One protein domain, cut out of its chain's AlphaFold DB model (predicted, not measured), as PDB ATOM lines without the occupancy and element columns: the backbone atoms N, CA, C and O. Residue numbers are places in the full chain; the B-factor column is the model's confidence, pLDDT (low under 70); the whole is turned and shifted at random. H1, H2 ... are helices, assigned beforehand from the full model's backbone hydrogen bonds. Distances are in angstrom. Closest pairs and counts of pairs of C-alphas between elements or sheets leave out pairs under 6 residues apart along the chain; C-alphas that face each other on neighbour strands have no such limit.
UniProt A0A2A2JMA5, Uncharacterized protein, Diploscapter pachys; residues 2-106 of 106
ATOM      1  N   TYR A   2     195.625 272.877 162.729       59.62
ATOM      2  CA  TYR A   2     195.089 273.866 161.789       59.62
ATOM      3  C   TYR A   2     194.969 273.231 160.396       59.62
ATOM      4  O   TYR A   2     195.871 272.505 159.978       59.62
ATOM      5  N   GLU A   3     193.851 273.445 159.695       61.09
ATOM      6  CA  GLU A   3     193.688 272.894 158.347       61.09
ATOM      7  C   GLU A   3     194.541 273.666 157.320       61.09
ATOM      8  O   GLU A   3     194.458 274.883 157.250       61.09
ATOM      9  N   ALA A   4     195.295 272.964 156.467       62.16
ATOM     10  CA  ALA A   4     196.087 273.527 155.358       62.16
ATOM     11  C   ALA A   4     195.372 273.474 153.992       62.16
ATOM     12  O   ALA A   4     195.990 273.686 152.957       62.16
ATOM     13  N   GLY A   5     194.058 273.209 153.965       71.12
ATOM     14  CA  GLY A   5     193.283 273.164 152.713       71.12
ATOM     15  C   GLY A   5     193.156 274.523 152.005       71.12
ATOM     16  O   GLY A   5     192.710 274.585 150.862       71.12
ATOM     17  N   LEU A   6     193.533 275.608 152.684       78.00
ATOM     18  CA  LEU A   6     193.641 276.961 152.155       78.00
ATOM     19  C   LEU A   6     194.765 277.678 152.907       78.00
ATOM     20  O   LEU A   6     194.744 277.718 154.135       78.00
ATOM     21  N   ALA A   7     195.704 278.282 152.182       82.50
ATOM     22  CA  ALA A   7     196.772 279.086 152.763       82.50
ATOM     23  C   ALA A   7     196.799 280.478 152.124       82.50
ATOM     24  O   ALA A   7     196.760 280.617 150.902       82.50
ATOM     25  N   PHE A   8     196.893 281.508 152.962       87.31
ATOM     26  CA  PHE A   8     197.286 282.849 152.544       87.31
ATOM     27  C   PHE A   8     198.718 283.080 153.020       87.31
ATOM     28  O   PHE A   8     198.970 283.080 154.223       87.31
ATOM     29  N   VAL A   9     199.652 283.249 152.083       89.75
ATOM     30  CA  VAL A   9     201.077 283.412 152.390       89.75
ATOM     31  C   VAL A   9     201.555 284.751 151.845       89.75
ATOM     32  O   VAL A   9     201.562 284.974 150.635       89.75
ATOM     33  N   ALA A  10     201.945 285.655 152.744       93.12
ATOM     34  CA  ALA A  10     202.585 286.907 152.366       93.12
ATOM     35  C   ALA A  10     204.037 286.645 151.945       93.12
ATOM     36  O   ALA A  10     204.731 285.829 152.548       93.12
ATOM     37  N   LYS A  11     204.513 287.345 150.910       95.44
ATOM     38  CA  LYS A  11     205.893 287.204 150.434       95.44
ATOM     39  C   LYS A  11     206.864 287.876 151.414       95.44
ATOM     40  O   LYS A  11     207.076 289.083 151.333       95.44
ATOM     41  N   THR A  12     207.467 287.080 152.287       96.62
ATOM     42  CA  THR A  12     208.588 287.448 153.169       96.62
ATOM     43  C   THR A  12     209.738 286.459 152.980       96.62
ATOM     44  O   THR A  12     209.540 285.398 152.387       96.62
ATOM     45  N   GLU A  13     210.941 286.797 153.450       96.31
ATOM     46  CA  GLU A  13     212.090 285.878 153.396       96.31
ATOM     47  C   GLU A  13     211.792 284.586 154.169       96.31
ATOM     48  O   GLU A  13     211.882 283.502 153.592       96.31
ATOM     49  N   ASP A  14     211.272 284.705 155.394       93.69
ATOM     50  CA  ASP A  14     210.876 283.563 156.228       93.69
ATOM     51  C   ASP A  14     209.843 282.661 155.538       93.69
ATOM     52  O   ASP A  14     209.982 281.438 155.503       93.69
ATOM     53  N   ALA A  15     208.803 283.256 154.944       94.38
ATOM     54  CA  ALA A  15     207.759 282.499 154.261       94.38
ATOM     55  C   ALA A  15     208.304 281.768 153.030       94.38
ATOM     56  O   ALA A  15     207.918 280.629 152.762       94.38
ATOM     57  N   VAL A  16     209.208 282.408 152.284       96.56
ATOM     58  CA  VAL A  16     209.878 281.790 151.138       96.56
ATOM     59  C   VAL A  16     210.747 280.617 151.591       96.56
ATOM     60  O   VAL A  16     210.720 279.574 150.939       96.56
ATOM     61  N   ASP A  17     211.475 280.742 152.696       96.75
ATOM     62  CA  ASP A  17     212.334 279.669 153.196       96.75
ATOM     63  C   ASP A  17     211.536 278.476 153.732       96.75
ATOM     64  O   ASP A  17     211.841 277.332 153.382       96.75
ATOM     65  N   ILE A  18     210.447 278.719 154.466       96.06
ATOM     66  CA  ILE A  18     209.518 277.655 154.874       96.06
ATOM     67  C   ILE A  18     208.898 276.967 153.652       96.06
ATOM     68  O   ILE A  18     208.866 275.735 153.591       96.06
ATOM     69  N   LEU A  19     208.442 277.729 152.649       95.31
ATOM     70  CA  LEU A  19     207.849 277.159 151.437       95.31
ATOM     71  C   LEU A  19     208.852 276.354 150.604       95.31
ATOM     72  O   LEU A  19     208.467 275.331 150.039       95.31
ATOM     73  N   LYS A  20     210.128 276.758 150.538       96.88
ATOM     74  CA  LYS A  20     211.178 275.958 149.880       96.88
ATOM     75  C   LYS A  20     211.282 274.578 150.520       96.88
ATOM     76  O   LYS A  20     211.217 273.581 149.807       96.88
ATOM     77  N   TRP A  21     211.398 274.514 151.847       97.00
ATOM     78  CA  TRP A  21     211.470 273.239 152.566       97.00
ATOM     79  C   TRP A  21     210.201 272.409 152.413       97.00
ATOM     80  O   TRP A  21     210.278 271.198 152.223       97.00
ATOM     81  N   TYR A  22     209.043 273.060 152.431       95.12
ATOM     82  CA  TYR A  22     207.762 272.406 152.207       95.12
ATOM     83  C   TYR A  22     207.689 271.743 150.823       95.12
ATOM     84  O   TYR A  22     207.321 270.573 150.714       95.12
ATOM     85  N   VAL A  23     208.099 272.457 149.767       95.19
ATOM     86  CA  VAL A  23     208.140 271.923 148.396       95.19
ATOM     87  C   VAL A  23     209.184 270.817 148.261       95.19
ATOM     88  O   VAL A  23     208.885 269.792 147.663       95.19
ATOM     89  N   LEU A  24     210.380 270.978 148.839       96.44
ATOM     90  CA  LEU A  24     211.400 269.922 148.839       96.44
ATOM     91  C   LEU A  24     210.893 268.649 149.521       96.44
ATOM     92  O   LEU A  24     211.081 267.561 148.989       96.44
ATOM     93  N   CYS A  25     210.189 268.785 150.647       94.81
ATOM     94  CA  CYS A  25     209.584 267.654 151.341       94.81
ATOM     95  C   CYS A  25     208.496 266.978 150.499       94.81
ATOM     96  O   CYS A  25     208.402 265.759 150.487       94.81
ATOM     97  N   ALA A  26     207.712 267.745 149.736       94.00
ATOM     98  CA  ALA A  26     206.710 267.192 148.821       94.00
ATOM     99  C   ALA A  26     207.309 266.380 147.659       94.00
ATOM    100  O   ALA A  26     206.601 265.576 147.057       94.00
ATOM    101  N   LEU A  27     208.589 266.593 147.338       96.31
ATOM    102  CA  LEU A  27     209.311 265.858 146.296       96.31
ATOM    103  C   LEU A  27     209.985 264.578 146.817       96.31
ATOM    104  O   LEU A  27     210.489 263.801 146.009       96.31
ATOM    105  N   ASP A  28     209.988 264.350 148.132       94.81
ATOM    106  CA  ASP A  28     210.537 263.155 148.772       94.81
ATOM    107  C   ASP A  28     209.435 262.424 149.550       94.81
ATOM    108  O   ASP A  28     208.948 262.896 150.579       94.81
ATOM    109  N   GLU A  29     209.055 261.242 149.065       90.19
ATOM    110  CA  GLU A  29     208.029 260.400 149.684       90.19
ATOM    111  C   GLU A  29     208.322 260.124 151.161       90.19
ATOM    112  O   GLU A  29     207.415 260.216 151.984       90.19
ATOM    113  N   ASN A  30     209.582 259.883 151.531       91.69
ATOM    114  CA  ASN A  30     209.938 259.581 152.919       91.69
ATOM    115  C   ASN A  30     209.860 260.814 153.827       91.69
ATOM    116  O   ASN A  30     209.768 260.668 155.047       91.69
ATOM    117  N   CYS A  31     209.904 262.017 153.250       92.06
ATOM    118  CA  CYS A  31     209.695 263.256 153.988       92.06
ATOM    119  C   CYS A  31     208.201 263.538 154.176       92.06
ATOM    120  O   CYS A  31     207.753 263.772 155.299       92.06
ATOM    121  N   MET A  32     207.427 263.512 153.085       91.62
ATOM    122  CA  MET A  32     206.000 263.853 153.116       91.62
ATOM    123  C   MET A  32     205.155 262.759 153.784       91.62
ATOM    124  O   MET A  32     204.242 263.070 154.549       91.62
ATOM    125  N   ALA A  33     205.477 261.490 153.534       90.69
ATOM    126  CA  ALA A  33     204.814 260.310 154.081       90.69
ATOM    127  C   ALA A  33     205.848 259.351 154.710       90.69
ATOM    128  O   ALA A  33     206.169 258.307 154.139       90.69
ATOM    129  N   PRO A  34     206.386 259.682 155.902       87.44
ATOM    130  CA  PRO A  34     207.371 258.847 156.584       87.44
ATOM    131  C   PRO A  34     206.876 257.414 156.795       87.44
ATOM    132  O   PRO A  34     205.675 257.169 156.942       87.44
ATOM    133  N   ASN A  35     207.806 256.462 156.878       88.06
ATOM    134  CA  ASN A  35     207.462 255.058 157.091       88.06
ATOM    135  C   ASN A  35     206.622 254.872 158.372       88.06
ATOM    136  O   ASN A  35     206.976 255.379 159.437       88.06
ATOM    137  N   GLY A  36     205.505 254.151 158.257       84.94
ATOM    138  CA  GLY A  36     204.519 253.974 159.327       84.94
ATOM    139  C   GLY A  36     203.421 255.043 159.374       84.94
ATOM    140  O   GLY A  36     202.480 254.892 160.147       84.94
ATOM    141  N   SER A  37     203.495 256.092 158.549       86.06
ATOM    142  CA  SER A  37     202.388 257.039 158.393       86.06
ATOM    143  C   SER A  37     201.280 256.462 157.503       86.06
ATOM    144  O   SER A  37     201.541 255.713 156.562       86.06
ATOM    145  N   GLN A  38     200.024 256.805 157.802       87.19
ATOM    146  CA  GLN A  38     198.870 256.411 156.994       87.19
ATOM    147  C   GLN A  38     197.928 257.590 156.741       87.19
ATOM    148  O   GLN A  38     197.695 258.431 157.611       87.19
ATOM    149  N   GLY A  39     197.353 257.634 155.538       83.38
ATOM    150  CA  GLY A  39     196.352 258.637 155.161       83.38
ATOM    151  C   GLY A  39     194.924 258.247 155.552       83.38
ATOM    152  O   GLY A  39     194.043 259.103 155.613       83.38
ATOM    153  N   TYR A  40     194.677 256.960 155.816       84.25
ATOM    154  CA  TYR A  40     193.363 256.460 156.211       84.25
ATOM    155  C   TYR A  40     193.156 256.621 157.717       84.25
ATOM    156  O   TYR A  40     193.926 256.095 158.510       84.25
ATOM    157  N   CYS A  41     192.098 257.335 158.096       83.69
ATOM    158  CA  CYS A  41     191.763 257.595 159.490       83.69
ATOM    159  C   CYS A  41     190.720 256.614 160.018       83.69
ATOM    160  O   CYS A  41     189.638 256.494 159.437       83.69
ATOM    161  N   TYR A  42     190.995 255.997 161.168       82.00
ATOM    162  CA  TYR A  42     190.045 255.131 161.862       82.00
ATOM    163  C   TYR A  42     189.647 255.720 163.215       82.00
ATOM    164  O   TYR A  42     190.434 255.780 164.154       82.00
ATOM    165  N   PHE A  43     188.385 256.123 163.331       80.88
ATOM    166  CA  PHE A  43     187.863 256.791 164.525       80.88
ATOM    167  C   PHE A  43     186.979 255.892 165.412       80.88
ATOM    168  O   PHE A  43     186.622 256.263 166.532       80.88
ATOM    169  N   GLY A  44     186.622 254.690 164.946       80.12
ATOM    170  CA  GLY A  44     185.676 253.811 165.643       80.12
ATOM    171  C   GLY A  44     184.361 254.526 165.991       80.12
ATOM    172  O   GLY A  44     183.811 255.254 165.170       80.12
ATOM    173  N   ASN A  45     183.872 254.335 167.221       83.19
ATOM    174  CA  ASN A  45     182.627 254.948 167.712       83.19
ATOM    175  C   ASN A  45     182.815 256.343 168.338       83.19
ATOM    176  O   ASN A  45     181.839 256.927 168.801       83.19
ATOM    177  N   ASP A  46     184.043 256.861 168.398       76.81
ATOM    178  CA  ASP A  46     184.348 258.134 169.054       76.81
ATOM    179  C   ASP A  46     185.256 258.993 168.171       76.81
ATOM    180  O   ASP A  46     186.479 259.014 168.309       76.81
ATOM    181  N   SER A  47     184.629 259.721 167.248       67.94
ATOM    182  CA  SER A  47     185.318 260.592 166.295       67.94
ATOM    183  C   SER A  47     185.893 261.873 166.884       67.94
ATOM    184  O   SER A  47     186.549 262.612 166.154       67.94
ATOM    185  N   TYR A  48     185.654 262.154 168.168       72.38
ATOM    186  CA  TYR A  48     186.113 263.387 168.810       72.38
ATOM    187  C   TYR A  48     187.078 263.144 169.975       72.38
ATOM    188  O   TYR A  48     187.906 264.010 170.251       72.38
ATOM    189  N   GLY A  49     187.005 261.991 170.642       69.69
ATOM    190  CA  GLY A  49     187.893 261.623 171.747       69.69
ATOM    191  C   GLY A  49     189.051 260.704 171.356       69.69
ATOM    192  O   GLY A  49     189.958 260.501 172.166       69.69
ATOM    193  N   ARG A  50     189.070 260.166 170.127       72.81
ATOM    194  CA  ARG A  50     190.157 259.303 169.646       72.81
ATOM    195  C   ARG A  50     190.975 259.943 168.541       72.81
ATOM    196  O   ARG A  50     190.453 260.501 167.579       72.81
ATOM    197  N   TYR A  51     192.287 259.789 168.671       75.44
ATOM    198  CA  TYR A  51     193.213 260.051 167.587       75.44
ATOM    199  C   TYR A  51     192.985 259.018 166.474       75.44
ATOM    200  O   TYR A  51     192.997 257.821 166.742       75.44
ATOM    201  N   GLY A  52     192.755 259.484 165.243       75.50
ATOM    202  CA  GLY A  52     192.395 258.638 164.095       75.50
ATOM    203  C   GLY A  52     193.545 257.823 163.498       75.50
ATOM    204  O   GLY A  52     193.357 257.232 162.439       75.50
ATOM    205  N   ASP A  53     194.713 257.847 164.147       79.06
ATOM    206  CA  ASP A  53     195.956 257.174 163.752       79.06
ATOM    207  C   ASP A  53     196.431 257.498 162.328       79.06
ATOM    208  O   ASP A  53     197.114 256.718 161.685       79.06
ATOM    209  N   CYS A  54     196.053 258.663 161.812       82.38
ATOM    210  CA  CYS A  54     196.310 259.076 160.443       82.38
ATOM    211  C   CYS A  54     196.887 260.485 160.381       82.38
ATOM    212  O   CYS A  54     196.763 261.287 161.317       82.38
ATOM    213  N   HIS A  55     197.445 260.814 159.220       82.00
ATOM    214  CA  HIS A  55     198.016 262.119 158.948       82.00
ATOM    215  C   HIS A  55     197.473 262.697 157.647       82.00
ATOM    216  O   HIS A  55     197.436 262.047 156.604       82.00
ATOM    217  N   ARG A  56     197.110 263.979 157.698       84.00
ATOM    218  CA  ARG A  56     197.144 264.822 156.504       84.00
ATOM    219  C   ARG A  56     198.577 265.305 156.341       84.00
ATOM    220  O   ARG A  56     199.064 266.065 157.181       84.00
ATOM    221  N   TYR A  57     199.261 264.776 155.335       89.25
ATOM    222  CA  TYR A  57     200.704 264.928 155.160       89.25
ATOM    223  C   TYR A  57     201.120 266.397 155.027       89.25
ATOM    224  O   TYR A  57     201.910 266.895 155.826       89.25
ATOM    225  N   ASP A  58     200.469 267.123 154.119       87.25
ATOM    226  CA  ASP A  58     200.622 268.565 153.911       87.25
ATOM    227  C   ASP A  58     200.446 269.384 155.203       87.25
ATOM    228  O   ASP A  58     201.295 270.199 155.574       87.25
ATOM    229  N   GLN A  59     199.372 269.115 155.945       85.88
ATOM    230  CA  GLN A  59     199.085 269.755 157.230       85.88
ATOM    231  C   GLN A  59     200.130 269.435 158.298       85.88
ATOM    232  O   GLN A  59     200.373 270.249 159.191       85.88
ATOM    233  N   SER A  60     200.726 268.250 158.246       88.50
ATOM    234  CA  SER A  60     201.701 267.804 159.239       88.50
ATOM    235  C   SER A  60     203.064 268.443 158.982       88.50
ATOM    236  O   SER A  60     203.643 269.027 159.899       88.50
ATOM    237  N   VAL A  61     203.532 268.425 157.730       92.06
ATOM    238  CA  VAL A  61     204.840 268.974 157.340       92.06
ATOM    239  C   VAL A  61     204.942 270.461 157.672       92.06
ATOM    240  O   VAL A  61     205.923 270.876 158.287       92.06
ATOM    241  N   ILE A  62     203.925 271.268 157.345       91.06
ATOM    242  CA  ILE A  62     203.986 272.713 157.615       91.06
ATOM    243  C   ILE A  62     204.099 273.023 159.116       91.06
ATOM    244  O   ILE A  62     204.857 273.909 159.504       91.06
ATOM    245  N   ASN A  63     203.422 272.251 159.974       88.88
ATOM    246  CA  ASN A  63     203.521 272.411 161.426       88.88
ATOM    247  C   ASN A  63     204.922 272.060 161.946       88.88
ATOM    248  O   ASN A  63     205.432 272.756 162.822       88.88
ATOM    249  N   VAL A  64     205.552 271.009 161.409       91.75
ATOM    250  CA  VAL A  64     206.919 270.608 161.786       91.75
ATOM    251  C   VAL A  64     207.942 271.651 161.338       91.75
ATOM    252  O   VAL A  64     208.803 272.035 162.127       91.75
ATOM    253  N   LEU A  65     207.835 272.149 160.104       94.69
ATOM    254  CA  LEU A  65     208.737 273.181 159.581       94.69
ATOM    255  C   LEU A  65     208.652 274.473 160.395       94.69
ATOM    256  O   LEU A  65     209.682 275.019 160.789       94.69
ATOM    257  N   LEU A  66     207.432 274.929 160.695       93.31
ATOM    258  CA  LEU A  66     207.213 276.114 161.520       93.31
ATOM    259  C   LEU A  66     207.732 275.920 162.949       93.31
ATOM    260  O   LEU A  66     208.384 276.818 163.474       93.31
ATOM    261  N   ALA A  67     207.507 274.754 163.559       92.94
ATOM    262  CA  ALA A  67     208.034 274.451 164.885       92.94
ATOM    263  C   ALA A  67     209.571 274.456 164.908       92.94
ATOM    264  O   ALA A  67     210.163 275.103 165.769       92.94
ATOM    265  N   ASN A  68     210.218 273.805 163.938       93.94
ATOM    266  CA  ASN A  68     211.679 273.763 163.837       93.94
ATOM    267  C   ASN A  68     212.289 275.157 163.646       93.94
ATOM    268  O   ASN A  68     213.271 275.489 164.307       93.94
ATOM    269  N   ALA A  69     211.700 275.981 162.776       94.88
ATOM    270  CA  ALA A  69     212.180 277.338 162.519       94.88
ATOM    271  C   ALA A  69     211.996 278.286 163.717       94.88
ATOM    272  O   ALA A  69     212.701 279.284 163.821       94.88
ATOM    273  N   ASN A  70     211.071 277.967 164.628       93.56
ATOM    274  CA  ASN A  70     210.696 278.811 165.761       93.56
ATOM    275  C   ASN A  70     210.958 278.146 167.121       93.56
ATOM    276  O   ASN A  70     210.246 278.404 168.090       93.56
ATOM    277  N   TYR A  71     211.962 277.268 167.207       93.69
ATOM    278  CA  TYR A  71     212.405 276.642 168.464       93.69
ATOM    279  C   TYR A  71     211.291 275.934 169.255       93.69
ATOM    280  O   TYR A  71     211.348 275.849 170.480       93.69
ATOM    281  N   PHE A  72     210.275 275.418 168.557       89.50
ATOM    282  CA  PHE A  72     209.080 274.793 169.133       89.50
ATOM    283  C   PHE A  72     208.260 275.711 170.057       89.50
ATOM    284  O   PHE A  72     207.361 275.238 170.761       89.50
ATOM    285  N   ASP A  73     208.509 277.020 170.022       89.62
ATOM    286  CA  ASP A  73     207.703 278.002 170.728       89.62
ATOM    287  C   ASP A  73     206.526 278.428 169.847       89.62
ATOM    288  O   ASP A  73     206.648 279.158 168.861       89.62
ATOM    289  N   ARG A  74     205.347 277.918 170.218       85.94
ATOM    290  CA  ARG A  74     204.092 278.103 169.482       85.94
ATOM    291  C   ARG A  74     203.681 279.562 169.351       85.94
ATOM    292  O   ARG A  74     202.956 279.868 168.408       85.94
ATOM    293  N   THR A  75     204.143 280.446 170.234       87.06
ATOM    294  CA  THR A  75     203.785 281.871 170.191       87.06
ATOM    295  C   THR A  75     204.259 282.563 168.910       87.06
ATOM    296  O   THR A  75     203.665 283.557 168.496       87.06
ATOM    297  N   TYR A  76     205.265 282.006 168.227       87.44
ATOM    298  CA  TYR A  76     205.795 282.560 166.981       87.44
ATOM    299  C   TYR A  76     205.085 282.081 165.708       87.44
ATOM    300  O   TYR A  76     205.243 282.704 164.661       87.44
ATOM    301  N   TYR A  77     204.319 280.983 165.752       85.62
ATOM    302  CA  TYR A  77     203.789 280.358 164.528       85.62
ATOM    303  C   TYR A  77     202.368 279.796 164.631       85.62
ATOM    304  O   TYR A  77     201.817 279.321 163.636       85.62
ATOM    305  N   ALA A  78     201.751 279.860 165.806       85.31
ATOM    306  CA  ALA A  78     200.338 279.596 165.995       85.31
ATOM    307  C   ALA A  78     199.688 280.864 166.542       85.31
ATOM    308  O   ALA A  78     200.070 281.364 167.598       85.31
ATOM    309  N   SER A  79     198.681 281.383 165.840       76.88
ATOM    310  CA  SER A  79     197.859 282.422 166.439       76.88
ATOM    311  C   SER A  79     197.045 281.795 167.574       76.88
ATOM    312  O   SER A  79     196.350 280.792 167.395       76.88
ATOM    313  N   GLU A  80     197.073 282.423 168.748       72.75
ATOM    314  CA  GLU A  80     196.114 282.134 169.828       72.75
ATOM    315  C   GLU A  80     194.685 282.587 169.458       72.75
ATOM    316  O   GLU A  80     193.728 282.419 170.211       72.75
ATOM    317  N   ILE A  81     194.523 283.162 168.263       66.31
ATOM    318  CA  ILE A  81     193.255 283.595 167.699       66.31
ATOM    319  C   ILE A  81     192.509 282.368 167.172       66.31
ATOM    320  O   ILE A  81     192.773 281.872 166.077       66.31
ATOM    321  N   VAL A  82     191.523 281.918 167.941       62.94
ATOM    322  CA  VAL A  82     190.653 280.786 167.585       62.94
ATOM    323  C   VAL A  82     189.476 281.157 166.667       62.94
ATOM    324  O   VAL A  82     188.777 280.261 166.206       62.94
ATOM    325  N   ASP A  83     189.259 282.447 166.371       59.38
ATOM    326  CA  ASP A  83     188.064 282.942 165.654       59.38
ATOM    327  C   ASP A  83     188.390 283.919 164.499       59.38
ATOM    328  O   ASP A  83     187.709 284.916 164.269       59.38
ATOM    329  N   PHE A  84     189.492 283.677 163.775       54.00
ATOM    330  CA  PHE A  84     190.004 284.622 162.767       54.00
ATOM    331  C   PHE A  84     189.170 284.672 161.472       54.00
ATOM    332  O   PHE A  84     189.076 285.718 160.831       54.00
ATOM    333  N   PHE A  85     188.523 283.565 161.088       53.41
ATOM    334  CA  PHE A  85     187.678 283.507 159.894       53.41
ATOM    335  C   PHE A  85     186.409 282.687 160.130       53.41
ATOM    336  O   PHE A  85     186.461 281.502 160.458       53.41
ATOM    337  N   LYS A  86     185.247 283.276 159.827       52.03
ATOM    338  CA  LYS A  86     183.985 282.533 159.730       52.03
ATOM    339  C   LYS A  86     183.888 281.864 158.361       52.03
ATOM    340  O   LYS A  86     183.415 282.473 157.398       52.03
ATOM    341  N   ILE A  87     184.298 280.599 158.272       55.91
ATOM    342  CA  ILE A  87     184.145 279.799 157.049       55.91
ATOM    343  C   ILE A  87     182.652 279.527 156.813       55.91
ATOM    344  O   ILE A  87     182.069 278.590 157.361       55.91
ATOM    345  N   LYS A  88     182.001 280.341 155.976       56.50
ATOM    346  CA  LYS A  88     180.644 280.057 155.493       56.50
ATOM    347  C   LYS A  88     180.712 279.029 154.364       56.50
ATOM    348  O   LYS A  88     180.866 279.384 153.200       56.50
ATOM    349  N   ARG A  89     180.570 277.745 154.701       59.03
ATOM    350  CA  ARG A  89     180.398 276.676 153.705       59.03
ATOM    351  C   ARG A  89     178.969 276.747 153.146       59.03
ATOM    352  O   ARG A  89     178.031 276.238 153.751       59.03
ATOM    353  N   GLY A  90     178.787 277.422 152.014       61.53
ATOM    354  CA  GLY A  90     177.520 277.447 151.276       61.53
ATOM    355  C   GLY A  90     177.282 276.117 150.561       61.53
ATOM    356  O   GLY A  90     177.532 276.009 149.367       61.53
ATOM    357  N   GLY A  91     176.857 275.091 151.297       47.66
ATOM    358  CA  GLY A  91     176.764 273.736 150.761       47.66
ATOM    359  C   GLY A  91     175.718 272.873 151.446       47.66
ATOM    360  O   GLY A  91     176.037 271.778 151.890       47.66
ATOM    361  N   ALA A  92     174.458 273.310 151.482       51.12
ATOM    362  CA  ALA A  92     173.360 272.348 151.505       51.12
ATOM    363  C   ALA A  92     173.262 271.713 150.107       51.12
ATOM    364  O   ALA A  92     172.405 272.066 149.301       51.12
ATOM    365  N   LYS A  93     174.184 270.803 149.787       48.78
ATOM    366  CA  LYS A  93     173.935 269.788 148.767       48.78
ATOM    367  C   LYS A  93     173.900 268.459 149.494       48.78
ATOM    368  O   LYS A  93     174.891 268.021 150.061       48.78
ATOM    369  N   GLN A  94     172.685 267.926 149.535       46.31
ATOM    370  CA  GLN A  94     172.305 266.573 149.899       46.31
ATOM    371  C   GLN A  94     173.480 265.602 149.737       46.31
ATOM    372  O   GLN A  94     174.027 265.466 148.644       46.31
ATOM    373  N   PHE A  95     173.879 264.964 150.834       43.75
ATOM    374  CA  PHE A  95     174.843 263.875 150.817       43.75
ATOM    375  C   PHE A  95     174.306 262.790 149.875       43.75
ATOM    376  O   PHE A  95     173.352 262.091 150.213       43.75
ATOM    377  N   TYR A  96     174.858 262.695 148.666       45.84
ATOM    378  CA  TYR A  96     174.654 261.533 147.817       45.84
ATOM    379  C   TYR A  96     175.718 260.521 148.240       45.84
ATOM    380  O   TYR A  96     176.904 260.815 148.064       45.84
ATOM    381  N   PRO A  97     175.350 259.382 148.852       47.03
ATOM    382  CA  PRO A  97     176.340 258.365 149.167       47.03
ATOM    383  C   PRO A  97     177.038 257.943 147.863       47.03
ATOM    384  O   PRO A  97     176.366 257.823 146.832       47.03
ATOM    385  N   PRO A  98     178.369 257.746 147.864       48.97
ATOM    386  CA  PRO A  98     179.056 257.233 146.688       48.97
ATOM    387  C   PRO A  98     178.417 255.900 146.291       48.97
ATOM    388  O   PRO A  98     178.220 255.019 147.132       48.97
ATOM    389  N   LYS A  99     178.047 255.757 145.012       49.59
ATOM    390  CA  LYS A  99     177.652 254.450 144.484       49.59
ATOM    391  C   LYS A  99     178.873 253.548 144.574       49.59
ATOM    392  O   LYS A  99     179.934 253.909 144.075       49.59
ATOM    393  N   TYR A 100     178.706 252.398 145.211       48.56
ATOM    394  CA  TYR A 100     179.673 251.315 145.140       48.56
ATOM    395  C   TYR A 100     179.838 250.914 143.667       48.56
ATOM    396  O   TYR A 100     178.881 250.443 143.052       48.56
ATOM    397  N   ASP A 101     181.019 251.161 143.102       46.78
ATOM    398  CA  ASP A 101     181.418 250.663 141.788       46.78
ATOM    399  C   ASP A 101     182.314 249.441 142.003       46.78
ATOM    400  O   ASP A 101     183.418 249.545 142.538       46.78
ATOM    401  N   SER A 102     181.813 248.269 141.618       54.56
ATOM    402  CA  SER A 102     182.513 246.990 141.747       54.56
ATOM    403  C   SER A 102     183.699 246.833 140.788       54.56
ATOM    404  O   SER A 102     184.390 245.821 140.868       54.56
ATOM    405  N   ASN A 103     183.947 247.790 139.887       50.56
ATOM    406  CA  ASN A 103     184.949 247.650 138.827       50.56
ATOM    407  C   ASN A 103     186.278 248.374 139.103       50.56
ATOM    408  O   ASN A 103     187.195 248.269 138.295       50.56
ATOM    409  N   CYS A 104     186.427 249.059 140.242       54.25
ATOM    410  CA  CYS A 104     187.686 249.702 140.644       54.25
ATOM    411  C   CYS A 104     188.452 248.870 141.686       54.25
ATOM    412  O   CYS A 104     188.865 249.381 142.725       54.25
ATOM    413  N   THR A 105     188.634 247.579 141.403       46.59
ATOM    414  CA  THR A 105     189.665 246.758 142.052       46.59
ATOM    415  C   THR A 105     190.565 246.183 140.967       46.59
ATOM    416  O   THR A 105     190.198 245.244 140.266       46.59
ATOM    417  N   SER A 106     191.725 246.812 140.804       41.38
ATOM    418  CA  SER A 106     192.862 246.311 140.030       41.38
ATOM    419  C   SER A 106     194.096 246.366 140.907       41.38
ATOM    420  O   SER A 106     194.309 247.466 141.468       41.38
TER     421      SER A 106
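This is residues 2 to 106 of the 106 residues of an uncharacterized protein of Diploscapter pachys (UniProt A0A2A2JMA5). There is little regular structure: helices H1 and H3 pack on each other at a steep tilt, short H2 sits near the end of H1 and the start of H3, and residues 79 to 106 stick out as a free tail. The 105 printed residues hold three named helices, in the order H1, H2, H3, and no named strand; the class is all helix, with 31 residues in named elements. The whole is loose, with a radius of gyration of the C-alphas of 17.7 A, and spans 50 by 35 by 29 A.

Start at H1, residues 13 to 26; its residues 25 to 26 alone touch H2, residues 29 to 32, only at the corner and only just, with 3 pairs of C-alphas within 8 A, the closest being Cys 25 and Cys 31, 5.1 A. H3, residues 57 to 69, touches H1 with residues 61 to 66 alone, at a steep tilt of 43 degrees, opposite ways; the closest C-alphas, Ile 18 and Leu 65, are 6.5 A apart. With residues 57 to 61 alone, H3 only just touches H2, with 3 such pairs; the closest C-alphas, Met 32 and Tyr 57, are 5.8 A apart. In H1 every O i to N i+4 pair is within hydrogen-bond range, in H3 8 of 9; H2 is too short for one.

Find C-alpha 13 at (212.090, 285.878, 153.396); from there H1 runs 20.0 A to C-alpha 26. H2 spans 5.3 A, and H3 runs 18.4 A to C-alpha 69 at (212.180, 277.338, 162.519).

The C-alphas farthest apart, Glu 13 and Ser 102, are 50.2 A apart. The printed part has no cut; the link H1 to H2 is tight, H2 to H3 long, with 24 residues. The pLDDT is under 70 at residues 2 to 4, 47, 49 and 81 to 106.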